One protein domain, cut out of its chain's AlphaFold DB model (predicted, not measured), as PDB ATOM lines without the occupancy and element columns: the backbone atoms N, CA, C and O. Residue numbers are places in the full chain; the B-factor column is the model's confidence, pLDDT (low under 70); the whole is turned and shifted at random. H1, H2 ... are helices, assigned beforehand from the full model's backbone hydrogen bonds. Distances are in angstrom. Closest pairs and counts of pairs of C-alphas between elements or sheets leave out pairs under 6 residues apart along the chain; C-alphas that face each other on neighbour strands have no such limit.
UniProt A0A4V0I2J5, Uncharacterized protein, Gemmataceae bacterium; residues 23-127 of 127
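What this domain is: This is residues 23 to 127 of the 127 residues of an uncharacterized protein of Gemmataceae bacterium (UniProt A0A4V0I2J5). One long helix, H1, sticks out with its residues 23 to 41 like a handle from a compact head that holds four shorter helices, H2 to H5. In the head, H2 and H3 lie side by side as a hairpin, H4 folds back on H3, and H5 packs steeply on H2. The printed part has 105 residues with five named helices, H1 to H5 in chain order, and no named strand: all helix. It is loose, with a radius of gyration of the C-alphas of 17.4 A, and spans 62 by 29 by 20 A, H1 making the length.

How they stand to each other: H1, residues 23 to 51, only just touches H5, residues 118 to 124, with residues 49 to 51 alone and 3 pairs of C-alphas within 8 A; the closest, Ile 50 and Trp 118, are 5.1 A apart. H2, residues 67 to 79, and H3, residues 82 to 94, form a hairpin at a shallow tilt of 10 degrees, closest at C-alphas 69 and 91, 6.0 A. H3 forms another hairpin with H4, residues 100 to 107, at a steep tilt of 39 degrees, closest at C-alphas 86 and 107, 4.8 A. H2 touches H5 at a steep tilt of 58 degrees, closest at C-alphas 70 and 124, 6.6 A. Every O i to N i+4 pair is within hydrogen-bond range in H1, H2 and H5, against 7 of 9 in H3 and 3 of 4 in H4.

Where its parts are: H1 begins at C-alpha 23 (-30.122, -6.172, 1.335) and is 41.0 A long. H2 measures 18.2 A, H3 19.4 A, and H5 ends at C-alpha 124 (-41.244, 29.410, -37.709).

The domain as a whole: The C-alphas of Asp 23 and Ala 67 are the farthest apart, 62.5 A. The printed part has no cut. The link from H1 to H2 is long, 15 residues. Residues 23 to 26 and 127 have pLDDT under 70.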
ATOM      1  N   ASP A  23     -28.786  -6.697   1.681       61.06
ATOM      2  CA  ASP A  23     -30.122  -6.172   1.335       61.06
ATOM      3  C   ASP A  23     -30.283  -4.648   1.463       61.06
ATOM      4  O   ASP A  23     -30.786  -4.002   0.543       61.06
ATOM      5  N   ALA A  24     -29.835  -4.041   2.568       65.50
ATOM      6  CA  ALA A  24     -29.960  -2.592   2.766       65.50
ATOM      7  C   ALA A  24     -29.025  -1.794   1.841       65.50
ATOM      8  O   ALA A  24     -29.429  -0.771   1.289       65.50
ATOM      9  N   SER A  25     -27.801  -2.289   1.627       69.50
ATOM     10  CA  SER A  25     -26.861  -1.698   0.670       69.50
ATOM     11  C   SER A  25     -27.342  -1.873  -0.772       69.50
ATOM     12  O   SER A  25     -27.390  -0.883  -1.487       69.50
ATOM     13  N   ARG A  26     -27.835  -3.057  -1.184       67.44
ATOM     14  CA  ARG A  26     -28.464  -3.215  -2.513       67.44
ATOM     15  C   ARG A  26     -29.662  -2.299  -2.692       67.44
ATOM     16  O   ARG A  26     -29.849  -1.767  -3.778       67.44
ATOM     17  N   ALA A  27     -30.506  -2.149  -1.672       70.56
ATOM     18  CA  ALA A  27     -31.663  -1.267  -1.758       70.56
ATOM     19  C   ALA A  27     -31.237   0.195  -1.962       70.56
ATOM     20  O   ALA A  27     -31.843   0.885  -2.782       70.56
ATOM     21  N   ALA A  28     -30.179   0.642  -1.278       73.81
ATOM     22  CA  ALA A  28     -29.590   1.964  -1.474       73.81
ATOM     23  C   ALA A  28     -28.983   2.123  -2.881       73.81
ATOM     24  O   ALA A  28     -29.343   3.068  -3.580       73.81
ATOM     25  N   ASP A  29     -28.177   1.162  -3.341       73.56
ATOM     26  CA  ASP A  29     -27.558   1.177  -4.676       73.56
ATOM     27  C   ASP A  29     -28.614   1.183  -5.800       73.56
ATOM     28  O   ASP A  29     -28.486   1.870  -6.817       73.56
ATOM     29  N   VAL A  30     -29.705   0.425  -5.625       76.12
ATOM     30  CA  VAL A  30     -30.832   0.401  -6.569       76.12
ATOM     31  C   VAL A  30     -31.584   1.728  -6.553       76.12
ATOM     32  O   VAL A  30     -31.921   2.227  -7.626       76.12
ATOM     33  N   ALA A  31     -31.841   2.313  -5.381       72.88
ATOM     34  CA  ALA A  31     -32.512   3.605  -5.272       72.88
ATOM     35  C   ALA A  31     -31.689   4.730  -5.920       72.88
ATOM     36  O   ALA A  31     -32.243   5.522  -6.680       72.88
ATOM     37  N   GLU A  32     -30.372   4.746  -5.706       75.75
ATOM     38  CA  GLU A  32     -29.439   5.676  -6.353       75.75
ATOM     39  C   GLU A  32     -29.415   5.479  -7.878       75.75
ATOM     40  O   GLU A  32     -29.545   6.430  -8.646       75.75
ATOM     41  N   SER A  33     -29.379   4.229  -8.350       74.12
ATOM     42  CA  SER A  33     -29.473   3.915  -9.780       74.12
ATOM     43  C   SER A  33     -30.815   4.320 -10.411       74.12
ATOM     44  O   SER A  33     -30.865   4.667 -11.594       74.12
ATOM     45  N   VAL A  34     -31.924   4.236  -9.672       74.69
ATOM     46  CA  VAL A  34     -33.242   4.698 -10.135       74.69
ATOM     47  C   VAL A  34     -33.284   6.223 -10.177       74.69
ATOM     48  O   VAL A  34     -33.734   6.763 -11.183       74.69
ATOM     49  N   ALA A  35     -32.753   6.905  -9.158       71.44
ATOM     50  CA  ALA A  35     -32.645   8.362  -9.127       71.44
ATOM     51  C   ALA A  35     -31.813   8.894 -10.309       71.44
ATOM     52  O   ALA A  35     -32.295   9.740 -11.067       71.44
ATOM     53  N   ASN A  36     -30.640   8.303 -10.570       78.31
ATOM     54  CA  ASN A  36     -29.834   8.644 -11.747       78.31
ATOM     55  C   ASN A  36     -30.598   8.394 -13.055       78.31
ATOM     56  O   ASN A  36     -30.522   9.188 -13.987       78.31
ATOM     57  N   ARG A  37     -31.377   7.308 -13.153       71.69
ATOM     58  CA  ARG A  37     -32.205   7.042 -14.341       71.69
ATOM     59  C   ARG A  37     -33.337   8.053 -14.514       71.69
ATOM     60  O   ARG A  37     -33.654   8.384 -15.652       71.69
ATOM     61  N   THR A  38     -33.939   8.545 -13.430       74.50
ATOM     62  CA  THR A  38     -34.972   9.591 -13.501       74.50
ATOM     63  C   THR A  38     -34.401  10.945 -13.915       74.50
ATOM     64  O   THR A  38     -35.039  11.658 -14.692       74.50
ATOM     65  N   GLU A  39     -33.187  11.275 -13.472       73.75
ATOM     66  CA  GLU A  39     -32.479  12.485 -13.896       73.75
ATOM     67  C   GLU A  39     -32.146  12.417 -15.391       73.75
ATOM     68  O   GLU A  39     -32.597  13.264 -16.160       73.75
ATOM     69  N   LEU A  40     -31.515  11.323 -15.837       78.81
ATOM     70  CA  LEU A  40     -31.211  11.091 -17.253       78.81
ATOM     71  C   LEU A  40     -32.467  11.070 -18.136       78.81
ATOM     72  O   LEU A  40     -32.434  11.545 -19.270       78.81
ATOM     73  N   ALA A  41     -33.587  10.532 -17.643       79.56
ATOM     74  CA  ALA A  41     -34.860  10.576 -18.359       79.56
ATOM     75  C   ALA A  41     -35.366  12.017 -18.532       79.56
ATOM     76  O   ALA A  41     -35.830  12.366 -19.615       79.56
ATOM     77  N   THR A  42     -35.227  12.858 -17.506       81.00
ATOM     78  CA  THR A  42     -35.627  14.273 -17.552       81.00
ATOM     79  C   THR A  42     -34.758  15.060 -18.532       81.00
ATOM     80  O   THR A  42     -35.279  15.795 -19.371       81.00
ATOM     81  N   GLU A  43     -33.440  14.849 -18.491       82.81
ATOM     82  CA  GLU A  43     -32.498  15.446 -19.443       82.81
ATOM     83  C   GLU A  43     -32.796  15.011 -20.881       82.81
ATOM     84  O   GLU A  43     -32.834  15.836 -21.794       82.81
ATOM     85  N   CYS A  44     -33.074  13.721 -21.093       85.19
ATOM     86  CA  CYS A  44     -33.438  13.196 -22.405       85.19
ATOM     87  C   CYS A  44     -34.740  13.804 -22.931       85.19
ATOM     88  O   CYS A  44     -34.828  14.076 -24.128       85.19
ATOM     89  N   THR A  45     -35.742  14.020 -22.074       85.44
ATOM     90  CA  THR A  45     -36.980  14.712 -22.459       85.44
ATOM     91  C   THR A  45     -36.669  16.127 -22.924       85.44
ATOM     92  O   THR A  45     -37.053  16.493 -24.027       85.44
ATOM     93  N   PHE A  46     -35.882  16.888 -22.162       87.50
ATOM     94  CA  PHE A  46     -35.510  18.253 -22.538       87.50
ATOM     95  C   PHE A  46     -34.726  18.319 -23.860       87.50
ATOM     96  O   PHE A  46     -34.999  19.159 -24.715       87.50
ATOM     97  N   LEU A  47     -33.782  17.398 -24.072       88.56
ATOM     98  CA  LEU A  47     -33.042  17.317 -25.335       88.56
ATOM     99  C   LEU A  47     -33.951  16.973 -26.520       88.56
ATOM    100  O   LEU A  47     -33.767  17.527 -27.601       88.56
ATOM    101  N   ARG A  48     -34.940  16.093 -26.330       89.25
ATOM    102  CA  ARG A  48     -35.932  15.763 -27.367       89.25
ATOM    103  C   ARG A  48     -36.894  16.912 -27.642       89.25
ATOM    104  O   ARG A  48     -37.311  17.062 -28.781       89.25
ATOM    105  N   GLU A  49     -37.213  17.737 -26.650       91.88
ATOM    106  CA  GLU A  49     -37.992  18.962 -26.868       91.88
ATOM    107  C   GLU A  49     -37.241  19.951 -27.765       91.88
ATOM    108  O   GLU A  49     -37.855  20.577 -28.620       91.88
ATOM    109  N   ILE A  50     -35.917  20.067 -27.621       90.75
ATOM    110  CA  ILE A  50     -35.124  21.034 -28.398       90.75
ATOM    111  C   ILE A  50     -34.750  20.507 -29.786       90.75
ATOM    112  O   ILE A  50     -34.830  21.227 -30.774       90.75
ATOM    113  N   PHE A  51     -34.316  19.251 -29.870       88.00
ATOM    114  CA  PHE A  51     -33.750  18.690 -31.101       88.00
ATOM    115  C   PHE A  51     -34.677  17.704 -31.815       88.00
ATOM    116  O   PHE A  51     -34.352  17.232 -32.905       88.00
ATOM    117  N   GLY A  52     -35.807  17.341 -31.210       89.19
ATOM    118  CA  GLY A  52     -36.646  16.256 -31.701       89.19
ATOM    119  C   GLY A  52     -35.943  14.901 -31.599       89.19
ATOM    120  O   GLY A  52     -35.120  14.646 -30.714       89.19
ATOM    121  N   ASN A  53     -36.281  13.992 -32.514       86.81
ATOM    122  CA  ASN A  53     -35.617  12.697 -32.631       86.81
ATOM    123  C   ASN A  53     -34.512  12.753 -33.704       86.81
ATOM    124  O   ASN A  53     -34.828  12.648 -34.891       86.81
ATOM    125  N   PRO A  54     -33.216  12.813 -33.334       82.88
ATOM    126  CA  PRO A  54     -32.128  12.923 -34.311       82.88
ATOM    127  C   PRO A  54     -31.992  11.691 -35.222       82.88
ATOM    128  O   PRO A  54     -31.380  11.769 -36.282       82.88
ATOM    129  N   PHE A  55     -32.570  10.547 -34.839       86.62
ATOM    130  CA  PHE A  55     -32.554   9.312 -35.631       86.62
ATOM    131  C   PHE A  55     -33.786   9.153 -36.530       86.62
ATOM    132  O   PHE A  55     -33.872   8.193 -37.297       86.62
ATOM    133  N   ARG A  56     -34.755  10.065 -36.422       83.31
ATOM    134  CA  ARG A  56     -35.944  10.139 -37.275       83.31
ATOM    135  C   ARG A  56     -36.211  11.608 -37.611       83.31
ATOM    136  O   ARG A  56     -37.108  12.197 -37.009       83.31
ATOM    137  N   PRO A  57     -35.422  12.200 -38.529       85.12
ATOM    138  CA  PRO A  57     -35.630  13.579 -38.940       85.12
ATOM    139  C   PRO A  57     -37.020  13.739 -39.554       85.12
ATOM    140  O   PRO A  57     -37.504  12.862 -40.273       85.12
ATOM    141  N   VAL A  58     -37.650  14.865 -39.247       90.56
ATOM    142  CA  VAL A  58     -38.978  15.223 -39.735       90.56
ATOM    143  C   VAL A  58     -38.826  16.263 -40.837       90.56
ATOM    144  O   VAL A  58     -38.168  17.278 -40.635       90.56
ATOM    145  N   THR A  59     -39.435  16.019 -41.998       90.81
ATOM    146  CA  THR A  59     -39.464  16.985 -43.104       90.81
ATOM    147  C   THR A  59     -40.700  17.867 -42.976       90.81
ATOM    148  O   THR A  59     -41.814  17.352 -42.899       90.81
ATOM    149  N   PHE A  60     -40.511  19.184 -42.983       93.44
ATOM    150  CA  PHE A  60     -41.599  20.156 -42.956       93.44
ATOM    151  C   PHE A  60     -41.892  20.674 -44.374       93.44
ATOM    152  O   PHE A  60     -40.988  21.205 -45.024       93.44
ATOM    153  N   ASP A  61     -43.133  20.557 -44.862       95.25
ATOM    154  CA  ASP A  61     -43.531  21.139 -46.152       95.25
ATOM    155  C   ASP A  61     -43.825  22.645 -45.991       95.25
ATOM    156  O   ASP A  61     -44.725  23.024 -45.232       95.25
ATOM    157  N   PRO A  62     -43.117  23.540 -46.710       94.00
ATOM    158  CA  PRO A  62     -43.382  24.976 -46.675       94.00
ATOM    159  C   PRO A  62     -44.833  25.366 -46.993       94.00
ATOM    160  O   PRO A  62     -45.268  26.427 -46.547       94.00
ATOM    161  N   ALA A  63     -45.585  24.539 -47.726       95.50
ATOM    162  CA  ALA A  63     -46.994  24.778 -48.032       95.50
ATOM    163  C   ALA A  63     -47.875  24.869 -46.772       95.50
ATOM    164  O   ALA A  63     -48.876  25.588 -46.779       95.50
ATOM    165  N   TRP A  64     -47.484  24.216 -45.671       97.19
ATOM    166  CA  TRP A  64     -48.228  24.251 -44.406       97.19
ATOM    167  C   TRP A  64     -48.050  25.565 -43.629       97.19
ATOM    168  O   TRP A  64     -48.850  25.873 -42.743       97.19
ATOM    169  N   ARG A  65     -47.040  26.391 -43.961       96.00
ATOM    170  CA  ARG A  65     -46.816  27.724 -43.358       96.00
ATOM    171  C   ARG A  65     -47.776  28.763 -43.939       96.00
ATOM    172  O   ARG A  65     -47.380  29.738 -44.577       96.00
ATOM    173  N   THR A  66     -49.064  28.571 -43.692       96.69
ATOM    174  CA  THR A  66     -50.088  29.566 -44.021       96.69
ATOM    175  C   THR A  66     -49.959  30.806 -43.126       96.69
ATOM    176  O   THR A  66     -49.324  30.781 -42.065       96.69
ATOM    177  N   ALA A  67     -50.594  31.913 -43.523       96.12
ATOM    178  CA  ALA A  67     -50.606  33.139 -42.720       96.12
ATOM    179  C   ALA A  67     -51.196  32.906 -41.314       96.12
ATOM    180  O   ALA A  67     -50.689  33.440 -40.331       96.12
ATOM    181  N   THR A  68     -52.225  32.061 -41.206       96.50
ATOM    182  CA  THR A  68     -52.844  31.696 -39.924       96.50
ATOM    183  C   THR A  68     -51.884  30.904 -39.040       96.50
ATOM    184  O   THR A  68     -51.695  31.251 -37.877       96.50
ATOM    185  N   VAL A  69     -51.245  29.870 -39.598       97.44
ATOM    186  CA  VAL A  69     -50.294  29.009 -38.875       97.44
ATOM    187  C   VAL A  69     -49.109  29.821 -38.354       97.44
ATOM    188  O   VAL A  69     -48.746  29.719 -37.185       97.44
ATOM    189  N   THR A  70     -48.534  30.674 -39.201       96.69
ATOM    190  CA  THR A  70     -47.375  31.502 -38.835       96.69
ATOM    191  C   THR A  70     -47.720  32.566 -37.791       96.69
ATOM    192  O   THR A  70     -46.950  32.753 -36.850       96.69
ATOM    193  N   ALA A  71     -48.888  33.212 -37.888       96.81
ATOM    194  CA  ALA A  71     -49.353  34.165 -36.880       96.81
ATOM    195  C   ALA A  71     -49.597  33.499 -35.514       96.81
ATOM    196  O   ALA A  71     -49.171  34.029 -34.486       96.81
ATOM    197  N   LEU A  72     -50.233  32.320 -35.498       97.38
ATOM    198  CA  LEU A  72     -50.446  31.545 -34.272       97.38
ATOM    199  C   LEU A  72     -49.119  31.112 -33.645       97.38
ATOM    200  O   LEU A  72     -48.899  31.338 -32.455       97.38
ATOM    201  N   ALA A  73     -48.214  30.544 -34.443       96.94
ATOM    202  CA  ALA A  73     -46.907  30.100 -33.974       96.94
ATOM    203  C   ALA A  73     -46.078  31.255 -33.392       96.94
ATOM    204  O   ALA A  73     -45.462  31.098 -32.336       96.94
ATOM    205  N   ALA A  74     -46.090  32.427 -34.037       96.06
ATOM    206  CA  ALA A  74     -45.388  33.609 -33.546       96.06
ATOM    207  C   ALA A  74     -45.935  34.067 -32.184       96.06
ATOM    208  O   ALA A  74     -45.154  34.243 -31.248       96.06
ATOM    209  N   GLY A  75     -47.262  34.167 -32.042       96.75
ATOM    210  CA  GLY A  75     -47.897  34.533 -30.774       96.75
ATOM    211  C   GLY A  75     -47.570  33.550 -29.646       96.75
ATOM    212  O   GLY A  75     -47.182  33.964 -28.554       96.75
ATOM    213  N   ILE A  76     -47.633  32.241 -29.922       96.56
ATOM    214  CA  ILE A  76     -47.256  31.192 -28.958       96.56
ATOM    215  C   ILE A  76     -45.795  31.347 -28.526       96.56
ATOM    216  O   ILE A  76     -45.491  31.311 -27.332       96.56
ATOM    217  N   TYR A  77     -44.886  31.552 -29.479       95.12
ATOM    218  CA  TYR A  77     -43.453  31.670 -29.218       95.12
ATOM    219  C   TYR A  77     -43.102  32.912 -28.379       95.12
ATOM    220  O   TYR A  77     -42.289  32.852 -27.444       95.12
ATOM    221  N   GLU A  78     -43.707  34.053 -28.710       94.69
ATOM    222  CA  GLU A  78     -43.472  35.330 -28.038       94.69
ATOM    223  C   GLU A  78     -44.033  35.322 -26.616       94.69
ATOM    224  O   GLU A  78     -43.281  35.576 -25.667       94.69
ATOM    225  N   GLU A  79     -45.301  34.937 -26.459       95.38
ATOM    226  CA  GLU A  79     -46.011  34.904 -25.173       95.38
ATOM    227  C   GLU A  79     -45.618  33.705 -24.299       95.38
ATOM    228  O   GLU A  79     -45.909  33.704 -23.104       95.38
ATOM    229  N   LYS A  80     -44.939  32.695 -24.866       94.50
ATOM    230  CA  LYS A  80     -44.698  31.382 -24.232       94.50
ATOM    231  C   LYS A  80     -46.004  30.683 -23.828       94.50
ATOM    232  O   LYS A  80     -46.049  29.960 -22.834       94.50
ATOM    233  N   ALA A  81     -47.065  30.911 -24.600       95.38
ATOM    234  CA  ALA A  81     -48.399  30.361 -24.376       95.38
ATOM    235  C   ALA A  81     -48.509  28.940 -24.958       95.38
ATOM    236  O   ALA A  81     -49.250  28.692 -25.911       95.38
ATOM    237  N   PHE A  82     -47.700  28.011 -24.435       95.31
ATOM    238  CA  PHE A  82     -47.618  26.629 -24.930       95.31
ATOM    239  C   PHE A  82     -48.916  25.833 -24.725       95.31
ATOM    240  O   PHE A  82     -49.161  24.859 -25.425       95.31
ATOM    241  N   ASP A  83     -49.799  26.300 -23.845       94.75
ATOM    242  CA  ASP A  83     -51.165  25.799 -23.684       94.75
ATOM    243  C   ASP A  83     -52.011  25.912 -24.967       94.75
ATOM    244  O   ASP A  83     -52.997  25.195 -25.123       94.75
ATOM    245  N   ARG A  84     -51.616  26.778 -25.912       96.25
ATOM    246  CA  ARG A  84     -52.299  26.970 -27.200       96.25
ATOM    247  C   ARG A  84     -51.744  26.091 -28.328       96.25
ATOM    248  O   ARG A  84     -52.242  26.179 -29.449       96.25
ATOM    249  N   LEU A  85     -50.740  25.247 -28.074       96.69
ATOM    250  CA  LEU A  85     -50.150  24.368 -29.097       96.69
ATOM    251  C   LEU A  85     -51.141  23.378 -29.734       96.69
ATOM    252  O   LEU A  85     -51.070  23.219 -30.953       96.69
ATOM    253  N   PRO A  86     -52.128  22.803 -29.018       97.38
ATOM    254  CA  PRO A  86     -53.154  21.983 -29.664       97.38
ATOM    255  C   PRO A  86     -53.935  22.741 -30.751       97.38
ATOM    256  O   PRO A  86     -54.258  22.172 -31.787       97.38
ATOM    257  N   ILE A  87     -54.157  24.049 -30.571       97.56
ATOM    258  CA  ILE A  87     -54.824  24.905 -31.568       97.56
ATOM    259  C   ILE A  87     -53.924  25.098 -32.798       97.56
ATOM    260  O   ILE A  87     -54.405  25.120 -33.929       97.56
ATOM    261  N   LEU A  88     -52.609  25.224 -32.592       97.75
ATOM    262  CA  LEU A  88     -51.642  25.268 -33.691       97.75
ATOM    263  C   LEU A  88     -51.609  23.941 -34.463       97.75
ATOM    264  O   LEU A  88     -51.516  23.965 -35.690       97.75
ATOM    265  N   ALA A  89     -51.711  22.804 -33.768       97.69
ATOM    266  CA  ALA A  89     -51.790  21.485 -34.391       97.69
ATOM    267  C   ALA A  89     -53.006  21.374 -35.317       97.69
ATOM    268  O   ALA A  89     -52.874  20.942 -36.460       97.69
ATOM    269  N   ASP A  90     -54.172  21.826 -34.853       97.81
ATOM    270  CA  ASP A  90     -55.398  21.821 -35.651       97.81
ATOM    271  C   ASP A  90     -55.268  22.739 -36.876       97.81
ATOM    272  O   ASP A  90     -55.560  22.325 -37.995       97.81
ATOM    273  N   ALA A  91     -54.715  23.945 -36.705       97.88
ATOM    274  CA  ALA A  91     -54.469  24.861 -37.820       97.88
ATOM    275  C   ALA A  91     -53.474  24.302 -38.859       97.88
ATOM    276  O   ALA A  91     -53.613  24.563 -40.055       97.88
ATOM    277  N   LEU A  92     -52.462  23.545 -38.421       97.62
ATOM    278  CA  LEU A  92     -51.532  22.848 -39.315       97.62
ATOM    279  C   LEU A  92     -52.213  21.707 -40.064       97.62
ATOM    280  O   LEU A  92     -51.985  21.545 -41.261       97.62
ATOM    281  N   GLN A  93     -53.048  20.930 -39.378       97.69
ATOM    282  CA  GLN A  93     -53.814  19.855 -39.994       97.69
ATOM    283  C   GLN A  93     -54.786  20.404 -41.051       97.69
ATOM    284  O   GLN A  93     -54.841  19.874 -42.160       97.69
ATOM    285  N   ASP A  94     -55.457  21.524 -40.769       97.56
ATOM    286  CA  ASP A  94     -56.302  22.242 -41.736       97.56
ATOM    287  C   ASP A  94     -55.505  22.775 -42.939       97.56
ATOM    288  O   ASP A  94     -56.017  22.837 -44.059       97.56
ATOM    289  N   ALA A  95     -54.232  23.132 -42.733       96.81
ATOM    290  CA  ALA A  95     -53.308  23.510 -43.802       96.81
ATOM    291  C   ALA A  95     -52.792  22.310 -44.624       96.81
ATOM    292  O   ALA A  95     -52.038  22.508 -45.579       96.81
ATOM    293  N   GLY A  96     -53.197  21.083 -44.282       97.00
ATOM    294  CA  GLY A  96     -52.825  19.853 -44.979       97.00
ATOM    295  C   GLY A  96     -51.598  19.143 -44.411       97.00
ATOM    296  O   GLY A  96     -51.048  18.286 -45.099       97.00
ATOM    297  N   CYS A  97     -51.151  19.488 -43.197       97.25
ATOM    298  CA  CYS A  97     -50.100  18.743 -42.507       97.25
ATOM    299  C   CYS A  97     -50.591  17.337 -42.150       97.25
ATOM    300  O   CYS A  97     -51.594  17.180 -41.450       97.25
ATOM    301  N   ASP A  98     -49.861  16.325 -42.611       95.88
ATOM    302  CA  ASP A  98     -50.127  14.901 -42.392       95.88
ATOM    303  C   ASP A  98     -49.015  14.208 -41.582       95.88
ATOM    304  O   ASP A  98     -48.951  12.983 -41.493       95.88
ATOM    305  N   VAL A  99     -48.129  14.996 -40.967       96.12
ATOM    306  CA  VAL A  99     -47.000  14.487 -40.188       96.12
ATOM    307  C   VAL A  99     -47.405  14.318 -38.730       96.12
ATOM    308  O   VAL A  99     -47.308  15.250 -37.927       96.12
ATOM    309  N   ASP A 100     -47.775  13.088 -38.371       95.50
ATOM    310  CA  ASP A 100     -48.184  12.719 -37.009       95.50
ATOM    311  C   ASP A 100     -47.155  13.144 -35.952       95.50
ATOM    312  O   ASP A 100     -47.521  13.665 -34.908       95.50
ATOM    313  N   ALA A 101     -45.852  13.042 -36.242       94.06
ATOM    314  CA  ALA A 101     -44.805  13.440 -35.299       94.06
ATOM    315  C   ALA A 101     -44.882  14.921 -34.870       94.06
ATOM    316  O   ALA A 101     -44.506  15.238 -33.745       94.06
ATOM    317  N   ILE A 102     -45.351  15.822 -35.743       95.06
ATOM    318  CA  ILE A 102     -45.550  17.245 -35.418       95.06
ATOM    319  C   ILE A 102     -46.877  17.423 -34.678       95.06
ATOM    320  O   ILE A 102     -46.929  18.086 -33.642       95.06
ATOM    321  N   LEU A 103     -47.947  16.828 -35.213       97.12
ATOM    322  CA  LEU A 103     -49.302  16.995 -34.689       97.12
ATOM    323  C   LEU A 103     -49.447  16.401 -33.285       97.12
ATOM    324  O   LEU A 103     -49.978  17.060 -32.392       97.12
ATOM    325  N   ASP A 104     -48.940  15.188 -33.079       95.75
ATOM    326  CA  ASP A 104     -48.974  14.501 -31.791       95.75
ATOM    327  C   ASP A 104     -48.113  15.228 -30.762       95.75
ATOM    328  O   ASP A 104     -48.527  15.365 -29.616       95.75
ATOM    329  N   HIS A 105     -46.957  15.766 -31.163       95.00
ATOM    330  CA  HIS A 105     -46.090  16.513 -30.254       95.00
ATOM    331  C   HIS A 105     -46.766  17.773 -29.702       95.00
ATOM    332  O   HIS A 105     -46.675  18.034 -28.510       95.00
ATOM    333  N   PHE A 106     -47.490  18.530 -30.532       96.31
ATOM    334  CA  PHE A 106     -48.243  19.705 -30.074       96.31
ATOM    335  C   PHE A 106     -49.494  19.372 -29.257       96.31
ATOM    336  O   PHE A 106     -50.011  20.230 -28.539       96.31
ATOM    337  N   ARG A 107     -50.012  18.150 -29.396       96.44
ATOM    338  CA  ARG A 107     -51.187  17.665 -28.663       96.44
ATOM    339  C   ARG A 107     -50.816  16.916 -27.389       96.44
ATOM    340  O   ARG A 107     -51.711  16.651 -26.589       96.44
ATOM    341  N   ASP A 108     -49.544  16.578 -27.194       93.62
ATOM    342  CA  ASP A 108     -49.066  15.845 -26.029       93.62
ATOM    343  C   ASP A 108     -49.116  16.739 -24.775       93.62
ATOM    344  O   ASP A 108     -48.301  17.650 -24.626       93.62
ATOM    345  N   PRO A 109     -50.031  16.480 -23.822       89.12
ATOM    346  CA  PRO A 109     -50.125  17.278 -22.603       89.12
ATOM    347  C   PRO A 109     -48.963  17.020 -21.634       89.12
ATOM    348  O   PRO A 109     -48.844  17.707 -20.620       89.12
ATOM    349  N   THR A 110     -48.151  15.992 -21.890       88.31
ATOM    350  CA  THR A 110     -46.998  15.611 -21.069       88.31
ATOM    351  C   THR A 110     -45.690  16.212 -21.576       88.31
ATOM    352  O   THR A 110     -44.706  16.222 -20.832       88.31
ATOM    353  N   ALA A 111     -45.682  16.751 -22.800       87.06
ATOM    354  CA  ALA A 111     -44.529  17.417 -23.382       87.06
ATOM    355  C   ALA A 111     -44.210  18.715 -22.624       87.06
ATOM    356  O   ALA A 111     -45.046  19.604 -22.441       87.06
ATOM    357  N   ALA A 112     -42.967  18.826 -22.160       88.81
ATOM    358  CA  ALA A 112     -42.493  19.979 -21.406       88.81
ATOM    359  C   ALA A 112     -41.918  21.031 -22.361       88.81
ATOM    360  O   ALA A 112     -40.703  21.229 -22.426       88.81
ATOM    361  N   HIS A 113     -42.795  21.698 -23.110       92.81
ATOM    362  CA  HIS A 113     -42.374  22.635 -24.143       92.81
ATOM    363  C   HIS A 113     -41.567  23.817 -23.603       92.81
ATOM    364  O   HIS A 113     -41.872  24.427 -22.573       92.81
ATOM    365  N   VAL A 114     -40.543  24.180 -24.369       90.75
ATOM    366  CA  VAL A 114     -39.659  25.311 -24.095       90.75
ATOM    367  C   VAL A 114     -39.502  26.181 -25.331       90.75
ATOM    368  O   VAL A 114     -39.866  25.804 -26.446       90.75
ATOM    369  N   ARG A 115     -38.928  27.378 -25.155       86.38
ATOM    370  CA  ARG A 115     -38.425  28.119 -26.316       86.38
ATOM    371  C   ARG A 115     -37.285  27.317 -26.934       86.38
ATOM    372  O   ARG A 115     -36.355  26.963 -26.215       86.38
ATOM    373  N   GLY A 116     -37.376  27.058 -28.232       86.50
ATOM    374  CA  GLY A 116     -36.531  26.077 -28.905       86.50
ATOM    375  C   GLY A 116     -37.229  24.744 -29.178       86.50
ATOM    376  O   GLY A 116     -36.556  23.810 -29.584       86.50
ATOM    377  N   CYS A 117     -38.538  24.616 -28.902       94.06
ATOM    378  CA  CYS A 117     -39.324  23.442 -29.288       94.06
ATOM    379  C   CYS A 117     -39.114  23.143 -30.778       94.06
ATOM    380  O   CYS A 117     -39.485  23.962 -31.624       94.06
ATOM    381  N   TRP A 118     -38.562  21.968 -31.085       94.62
ATOM    382  CA  TRP A 118     -38.164  21.587 -32.443       94.62
ATOM    383  C   TRP A 118     -39.310  21.769 -33.447       94.62
ATOM    384  O   TRP A 118     -39.125  22.346 -34.514       94.62
ATOM    385  N   ALA A 119     -40.524  21.341 -33.090       94.62
ATOM    386  CA  ALA A 119     -41.681  21.412 -33.976       94.62
ATOM    387  C   ALA A 119     -42.143  22.857 -34.200       94.62
ATOM    388  O   ALA A 119     -42.541  23.220 -35.305       94.62
ATOM    389  N   LEU A 120     -42.076  23.703 -33.168       95.56
ATOM    390  CA  LEU A 120     -42.443  25.113 -33.280       95.56
ATOM    391  C   LEU A 120     -41.416  25.891 -34.111       95.56
ATOM    392  O   LEU A 120     -41.794  26.744 -34.916       95.56
ATOM    393  N   ASP A 121     -40.132  25.570 -33.966       94.19
ATOM    394  CA  ASP A 121     -39.064  26.181 -34.753       94.19
ATOM    395  C   ASP A 121     -39.134  25.772 -36.230       94.19
ATOM    396  O   ASP A 121     -38.934  26.629 -37.095       94.19
ATOM    397  N   LEU A 122     -39.548  24.534 -36.542       93.75
ATOM    398  CA  LEU A 122     -39.887  24.130 -37.912       93.75
ATOM    399  C   LEU A 122     -41.016  24.992 -38.488       93.75
ATOM    400  O   LEU A 122     -40.918  25.474 -39.616       93.75
ATOM    401  N   VAL A 123     -42.083  25.254 -37.728       94.88
ATOM    402  CA  VAL A 123     -43.181  26.116 -38.204       94.88
ATOM    403  C   VAL A 123     -42.692  27.547 -38.455       94.88
ATOM    404  O   VAL A 123     -43.081  28.168 -39.445       94.88
ATOM    405  N   LEU A 124     -41.801  28.059 -37.604       94.38
ATOM    406  CA  LEU A 124     -41.244  29.410 -37.709       94.38
ATOM    407  C   LEU A 124     -40.069  29.533 -38.696       94.38
ATOM    408  O   LEU A 124     -39.640  30.655 -38.967       94.38
ATOM    409  N   GLY A 125     -39.554  28.421 -39.230       90.00
ATOM    410  CA  GLY A 125     -38.391  28.400 -40.122       90.00
ATOM    411  C   GLY A 125     -37.089  28.820 -39.433       90.00
ATOM    412  O   GLY A 125     -36.299  29.553 -40.024       90.00
ATOM    413  N   LYS A 126     -36.904  28.421 -38.169       83.94
ATOM    414  CA  LYS A 126     -35.755  28.782 -37.315       83.94
ATOM    415  C   LYS A 126     -34.712  27.662 -37.149       83.94
ATOM    416  O   LYS A 126     -33.867  27.772 -36.265       83.94
ATOM    417  N   GLU A 127     -34.800  26.615 -37.964       65.56
ATOM    418  CA  GLU A 127     -33.860  25.479 -38.000       65.56
ATOM    419  C   GLU A 127     -32.471  25.833 -38.562       65.56
ATOM    420  O   GLU A 127     -32.385  26.697 -39.469       65.56
TER     421      GLU A 127